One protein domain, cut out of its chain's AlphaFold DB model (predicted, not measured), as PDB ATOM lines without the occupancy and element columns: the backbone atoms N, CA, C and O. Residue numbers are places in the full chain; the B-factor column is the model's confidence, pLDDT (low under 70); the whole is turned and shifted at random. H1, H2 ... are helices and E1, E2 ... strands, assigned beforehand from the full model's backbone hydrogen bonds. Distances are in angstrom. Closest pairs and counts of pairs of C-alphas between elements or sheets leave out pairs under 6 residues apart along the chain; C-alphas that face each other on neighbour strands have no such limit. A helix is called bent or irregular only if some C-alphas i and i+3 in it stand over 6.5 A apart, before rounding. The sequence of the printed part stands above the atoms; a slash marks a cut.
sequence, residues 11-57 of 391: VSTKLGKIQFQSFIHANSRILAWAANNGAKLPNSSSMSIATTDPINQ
ATOM      1  N   VAL A  11       1.772 -43.773   7.711       73.44
ATOM      2  CA  VAL A  11       1.900 -43.649   6.262       73.44
ATOM      3  C   VAL A  11       1.542 -44.998   5.651       73.44
ATOM      4  O   VAL A  11       2.038 -46.038   6.085       73.44
ATOM      5  N   SER A  12       0.651 -44.992   4.661       78.44
ATOM      6  CA  SER A  12       0.292 -46.212   3.933       78.44
ATOM      7  C   SER A  12       1.275 -46.428   2.788       78.44
ATOM      8  O   SER A  12       1.532 -45.514   2.008       78.44
ATOM      9  N   THR A  13       1.820 -47.634   2.693       75.88
ATOM     10  CA  THR A  13       2.723 -48.057   1.619       75.88
ATOM     11  C   THR A  13       2.178 -49.318   0.953       75.88
ATOM     12  O   THR A  13       1.263 -49.954   1.477       75.88
ATOM     13  N   LYS A  14       2.775 -49.730  -0.172       78.62
ATOM     14  CA  LYS A  14       2.450 -51.014  -0.821       78.62
ATOM     15  C   LYS A  14       2.729 -52.236   0.072       78.62
ATOM     16  O   LYS A  14       2.186 -53.298  -0.190       78.62
ATOM     17  N   LEU A  15       3.551 -52.081   1.114       72.62
ATOM     18  CA  LEU A  15       3.917 -53.133   2.069       72.62
ATOM     19  C   LEU A  15       3.077 -53.092   3.360       72.62
ATOM     20  O   LEU A  15       3.332 -53.856   4.284       72.62
ATOM     21  N   GLY A  16       2.093 -52.192   3.444       79.75
ATOM     22  CA  GLY A  16       1.253 -51.995   4.624       79.75
ATOM     23  C   GLY A  16       1.415 -50.616   5.263       79.75
ATOM     24  O   GLY A  16       2.033 -49.703   4.703       79.75
ATOM     25  N   LYS A  17       0.806 -50.446   6.441       79.31
ATOM     26  CA  LYS A  17       0.860 -49.195   7.210       79.31
ATOM     27  C   LYS A  17       2.108 -49.164   8.084       79.31
ATOM     28  O   LYS A  17       2.330 -50.066   8.882       79.31
ATOM     29  N   ILE A  18       2.871 -48.085   7.970       77.06
ATOM     30  CA  ILE A  18       4.057 -47.819   8.785       77.06
ATOM     31  C   ILE A  18       3.736 -46.640   9.703       77.06
ATOM     32  O   ILE A  18       3.153 -45.652   9.255       77.06
ATOM     33  N   GLN A  19       4.089 -46.721  10.987       80.50
ATOM     34  CA  GLN A  19       3.924 -45.586  11.901       80.50
ATOM     35  C   GLN A  19       4.764 -44.396  11.431       80.50
ATOM     36  O   GLN A  19       5.848 -44.566  10.873       80.50
ATOM     37  N   PHE A  20       4.257 -43.180  11.620       72.62
ATOM     38  CA  PHE A  20       4.869 -41.991  11.029       72.62
ATOM     39  C   PHE A  20       6.324 -41.788  11.463       72.62
ATOM     40  O   PHE A  20       7.171 -41.456  10.642       72.62
ATOM     41  N   GLN A  21       6.653 -42.082  12.714       72.12
ATOM     42  CA  GLN A  21       8.006 -41.982  13.252       72.12
ATOM     43  C   GLN A  21       8.937 -43.040  12.666       72.12
ATOM     44  O   GLN A  21      10.039 -42.709  12.231       72.12
ATOM     45  N   SER A  22       8.466 -44.286  12.572       73.25
ATOM     46  CA  SER A  22       9.171 -45.358  11.861       73.25
ATOM     47  C   SER A  22       9.450 -44.962  10.402       73.25
ATOM     48  O   SER A  22      10.539 -45.199   9.883       73.25
ATOM     49  N   PHE A  23       8.509 -44.269   9.754       75.81
ATOM     50  CA  PHE A  23       8.690 -43.733   8.406       75.81
ATOM     51  C   PHE A  23       9.712 -42.580   8.349       75.81
ATOM     52  O   PHE A  23      10.540 -42.539   7.444       75.81
ATOM     53  N   ILE A  24       9.736 -41.653   9.307       70.75
ATOM     54  CA  ILE A  24      10.767 -40.597   9.355       70.75
ATOM     55  C   ILE A  24      12.161 -41.187   9.610       70.75
ATOM     56  O   ILE A  24      13.137 -40.780   8.971       70.75
ATOM     57  N   HIS A  25      12.259 -42.186  10.487       69.38
ATOM     58  CA  HIS A  25      13.502 -42.903  10.756       69.38
ATOM     59  C   HIS A  25      14.041 -43.601   9.502       69.38
ATOM     60  O   HIS A  25      15.225 -43.473   9.183       69.38
ATOM     61  N   ALA A  26      13.155 -44.249   8.740       74.56
ATOM     62  CA  ALA A  26      13.461 -44.830   7.435       74.56
ATOM     63  C   ALA A  26      14.161 -43.839   6.504       74.56
ATOM     64  O   ALA A  26      15.261 -44.087   6.011       74.56
ATOM     65  N   ASN A  27      13.518 -42.687   6.302       72.31
ATOM     66  CA  ASN A  27      13.992 -41.653   5.393       72.31
ATOM     67  C   ASN A  27      15.307 -41.036   5.883       72.31
ATOM     68  O   ASN A  27      16.195 -40.761   5.080       72.31
ATOM     69  N   SER A  28      15.479 -40.901   7.199       71.31
ATOM     70  CA  SER A  28      16.733 -40.432   7.799       71.31
ATOM     71  C   SER A  28      17.898 -41.381   7.511       71.31
ATOM     72  O   SER A  28      18.987 -40.931   7.162       71.31
ATOM     73  N   ARG A  29      17.676 -42.700   7.589       71.50
ATOM     74  CA  ARG A  29      18.703 -43.702   7.257       71.50
ATOM     75  C   ARG A  29      19.029 -43.731   5.767       71.50
ATOM     76  O   ARG A  29      20.198 -43.852   5.414       71.50
ATOM     77  N   ILE A  30      18.019 -43.582   4.911       76.88
ATOM     78  CA  ILE A  30      18.205 -43.452   3.461       76.88
ATOM     79  C   ILE A  30      19.060 -42.221   3.144       76.88
ATOM     80  O   ILE A  30      20.006 -42.321   2.367       76.88
ATOM     81  N   LEU A  31      18.786 -41.085   3.790       68.88
ATOM     82  CA  LEU A  31      19.540 -39.849   3.589       68.88
ATOM     83  C   LEU A  31      20.983 -39.959   4.104       68.88
ATOM     84  O   LEU A  31      21.912 -39.535   3.421       68.88
ATOM     85  N   ALA A  32      21.185 -40.574   5.273       62.03
ATOM     86  CA  ALA A  32      22.517 -40.840   5.815       62.03
ATOM     87  C   ALA A  32      23.324 -41.785   4.911       62.03
ATOM     88  O   ALA A  32      24.518 -41.583   4.701       62.03
ATOM     89  N   TRP A  33      22.675 -42.796   4.331       77.19
ATOM     90  CA  TRP A  33      23.304 -43.661   3.340       77.19
ATOM     91  C   TRP A  33      23.659 -42.883   2.067       77.19
ATOM     92  O   TRP A  33      24.787 -42.986   1.591       77.19
ATOM     93  N   ALA A  34      22.748 -42.050   1.559       67.44
ATOM     94  CA  ALA A  34      22.964 -41.246   0.359       67.44
ATOM     95  C   ALA A  34      24.121 -40.248   0.517       67.44
ATOM     96  O   ALA A  34      24.931 -40.094  -0.398       67.44
ATOM     97  N   ALA A  35      24.257 -39.631   1.694       67.12
ATOM     98  CA  ALA A  35      25.375 -38.743   2.019       67.12
ATOM     99  C   ALA A  35      26.741 -39.442   1.890       67.12
ATOM    100  O   ALA A  35      27.716 -38.818   1.478       67.12
ATOM    101  N   ASN A  36      26.794 -40.748   2.164       70.81
ATOM    102  CA  ASN A  36      28.005 -41.562   2.060       70.81
ATOM    103  C   ASN A  36      28.190 -42.229   0.685       70.81
ATOM    104  O   ASN A  36      29.224 -42.841   0.440       70.81
ATOM    105  N   ASN A  37      27.211 -42.114  -0.219       75.19
ATOM    106  CA  ASN A  37      27.202 -42.790  -1.522       75.19
ATOM    107  C   ASN A  37      26.983 -41.804  -2.682       75.19
ATOM    108  O   ASN A  37      26.283 -42.097  -3.653       75.19
ATOM    109  N   GLY A  38      27.576 -40.609  -2.579       72.94
ATOM    110  CA  GLY A  38      27.567 -39.612  -3.654       72.94
ATOM    111  C   GLY A  38      26.168 -39.095  -3.994       72.94
ATOM    112  O   GLY A  38      25.850 -38.931  -5.168       72.94
ATOM    113  N   ALA A  39      25.324 -38.897  -2.976       77.31
ATOM    114  CA  ALA A  39      23.926 -38.474  -3.092       77.31
ATOM    115  C   ALA A  39      23.009 -39.442  -3.870       77.31
ATOM    116  O   ALA A  39      21.885 -39.081  -4.219       77.31
ATOM    117  N   LYS A  40      23.448 -40.684  -4.112       80.00
ATOM    118  CA  LYS A  40      22.599 -41.734  -4.688       80.00
ATOM    119  C   LYS A  40      21.662 -42.302  -3.626       80.00
ATOM    120  O   LYS A  40      22.030 -42.405  -2.459       80.00
ATOM    121  N   LEU A  41      20.464 -42.709  -4.034       77.62
ATOM    122  CA  LEU A  41      19.544 -43.446  -3.166       77.62
ATOM    123  C   LEU A  41      19.882 -44.946  -3.179       77.62
ATOM    124  O   LEU A  41      20.347 -45.452  -4.203       77.62
ATOM    125  N   PRO A  42      19.670 -45.666  -2.065       80.69
ATOM    126  CA  PRO A  42      19.878 -47.106  -2.017       80.69
ATOM    127  C   PRO A  42      18.831 -47.834  -2.871       80.69
ATOM    128  O   PRO A  42      17.672 -47.425  -2.925       80.69
ATOM    129  N   ASN A  43      19.228 -48.950  -3.490       82.31
ATOM    130  CA  ASN A  43      18.337 -49.769  -4.326       82.31
ATOM    131  C   ASN A  43      17.226 -50.460  -3.515       82.31
ATOM    132  O   ASN A  43      16.160 -50.764  -4.045       82.31
ATOM    133  N   SER A  44      17.467 -50.716  -2.229       77.19
ATOM    134  CA  SER A  44      16.465 -51.198  -1.282       77.19
ATOM    135  C   SER A  44      16.846 -50.791   0.145       77.19
ATOM    136  O   SER A  44      18.015 -50.565   0.460       77.19
ATOM    137  N   SER A  45      15.848 -50.680   1.021       69.31
ATOM    138  CA  SER A  45      16.048 -50.457   2.454       69.31
ATOM    139  C   SER A  45      15.129 -51.384   3.238       69.31
ATOM    140  O   SER A  45      13.913 -51.336   3.047       69.31
ATOM    141  N   SER A  46      15.686 -52.202   4.129       70.62
ATOM    142  CA  SER A  46      14.909 -53.019   5.062       70.62
ATOM    143  C   SER A  46      14.842 -52.351   6.435       70.62
ATOM    144  O   SER A  46      15.808 -51.751   6.913       70.62
ATOM    145  N   MET A  47      13.685 -52.456   7.086       64.75
ATOM    146  CA  MET A  47      13.518 -52.132   8.501       64.75
ATOM    147  C   MET A  47      12.656 -53.182   9.169       64.75
ATOM    148  O   MET A  47      11.640 -53.600   8.620       64.75
ATOM    149  N   SER A  48      13.049 -53.525  10.389       72.44
ATOM    150  CA  SER A  48      12.236 -54.277  11.329       72.44
ATOM    151  C   SER A  48      12.120 -53.424  12.585       72.44
ATOM    152  O   SER A  48      13.085 -53.292  13.332       72.44
ATOM    153  N   ILE A  49      10.981 -52.749  12.744       66.44
ATOM    154  CA  ILE A  49      10.679 -51.901  13.900       66.44
ATOM    155  C   ILE A  49       9.331 -52.363  14.438       66.44
ATOM    156  O   ILE A  49       8.328 -52.327  13.722       66.44
ATOM    157  N   ALA A  50       9.317 -52.824  15.687       72.12
ATOM    158  CA  ALA A  50       8.095 -53.276  16.334       72.12
ATOM    159  C   ALA A  50       7.128 -52.105  16.557       72.12
ATOM    160  O   ALA A  50       7.529 -50.956  16.741       72.12
ATOM    161  N   THR A  51       5.827 -52.381  16.605       63.06
ATOM    162  CA  THR A  51       4.817 -51.348  16.893       63.06
ATOM    163  C   THR A  51       4.987 -50.722  18.279       63.06
ATOM    164  O   THR A  51       4.654 -49.554  18.457       63.06
ATOM    165  N   THR A  52       5.546 -51.478  19.225       68.31
ATOM    166  CA  THR A  52       5.873 -51.068  20.598       68.31
ATOM    167  C   THR A  52       7.236 -50.390  20.736       68.31
ATOM    168  O   THR A  52       7.574 -49.939  21.830       68.31
ATOM    169  N   ASP A  53       8.016 -50.316  19.655       69.38
ATOM    170  CA  ASP A  53       9.350 -49.722  19.674       69.38
ATOM    171  C   ASP A  53       9.287 -48.260  20.165       69.38
ATOM    172  O   ASP A  53       8.413 -47.507  19.712       69.38
ATOM    173  N   PRO A  54      10.185 -47.833  21.076       63.56
ATOM    174  CA  PRO A  54      10.211 -46.474  21.617       63.56
ATOM    175  C   PRO A  54      10.209 -45.367  20.561       63.56
ATOM    176  O   PRO A  54       9.687 -44.278  20.815       63.56
ATOM    177  N   ILE A  55      10.715 -45.640  19.354       58.22
ATOM    178  CA  ILE A  55      10.685 -44.691  18.241       58.22
ATOM    179  C   ILE A  55       9.264 -44.245  17.875       58.22
ATOM    180  O   ILE A  55       9.074 -43.145  17.363       58.22
ATOM    181  N   ASN A  56       8.255 -45.061  18.182       65.81
ATOM    182  CA  ASN A  56       6.848 -44.801  17.892       65.81
ATOM    183  C   ASN A  56       6.114 -44.018  19.001       65.81
ATOM    184  O   ASN A  56       4.921 -43.751  18.870       65.81
ATOM    185  N   GLN A  57       6.790 -43.619  20.087       58.91
ATOM    186  CA  GLN A  57       6.124 -43.056  21.274       58.91
ATOM    187  C   GLN A  57       5.878 -41.533  21.233       58.91
ATOM    188  O   GLN A  57       5.114 -41.029  22.056       58.91
TER     189      GLN A  57
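What this domain is: This is residues 11 to 57 of the 391 residues of the protein "TGc domain-containing protein" of Methanobrevibacter sp. NOE (UniProt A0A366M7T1). A small two-strand hairpin, E1 and E2, sits at the first end of one long helix, H1, and is turned away from the helix line, so that hairpin and helix make an L. From the far end of H1 a long stretch with no named element, residues 37 to 57, folds back along the helix as a loose strap and ends near the hairpin end of H1. The printed part has 47 residues, with two named strands and one named helix in the order E1, E2, H1; the sheet has the order E1, E2 and is antiparallel, and the class is mixed, helices and strands. The whole is only just loose, close to compact, with a radius of gyration of the C-alphas of 11.7 A and spans of 34 by 23 by 15 A.

How they stand to each other: The sheet is formed by E1, residues 11 to 13, and E2, residues 16 to 19, antiparallel neighbours whose directions stand at 153 degrees. They form a hairpin with a tight link of 2 residues. C-alphas 12 and 17 face each other at 4.5 A, and C-alphas 11 and 18 at 5.3 A. N 11 and O 18 are within hydrogen-bond range at 2.8 A, and N 13 and O 16 at 2.9 A. H1, residues 20 to 36, follows E2 by a tight link with 0 residues between them. The closest C-alphas of E1 and H1 are those of Val 11 and Phe 20, 5.9 A apart. Residues 20 to 26 of H1 make 7 pairs of C-alphas within 10 A with E1 and 3 with E2. In H1, 12 of 13 O i to N i+4 pairs are within hydrogen-bond range.

Where its parts are: E1 begins at C-alpha 11, at (1.900, -43.649, 6.262), and is 6.5 A from first to last C-alpha. E2 begins at C-alpha 16, at (1.253, -51.995, 4.624), and is 10.1 A from first to last C-alpha. H1 runs from C-alpha 20 to C-alpha 36, at (28.005, -41.562, 2.060), a length of 24.8 A, and is not bent.

The domain as a whole: The two C-alphas farthest apart in the domain are those of Gly 38 and Thr 52, at 34.5 A. The C-alphas of Val 11 and Gln 57, the first and last printed, are 15.6 A apart. The printed part has no cut. Residues 37 to 57, 21 residues, have C-alphas 7 to 19 A from the mean of the C-alphas. The mean pLDDT of the printed part is 72.3; 15 residues are under 70, among them residues 31 to 32, 34 to 35 and 51 to 57.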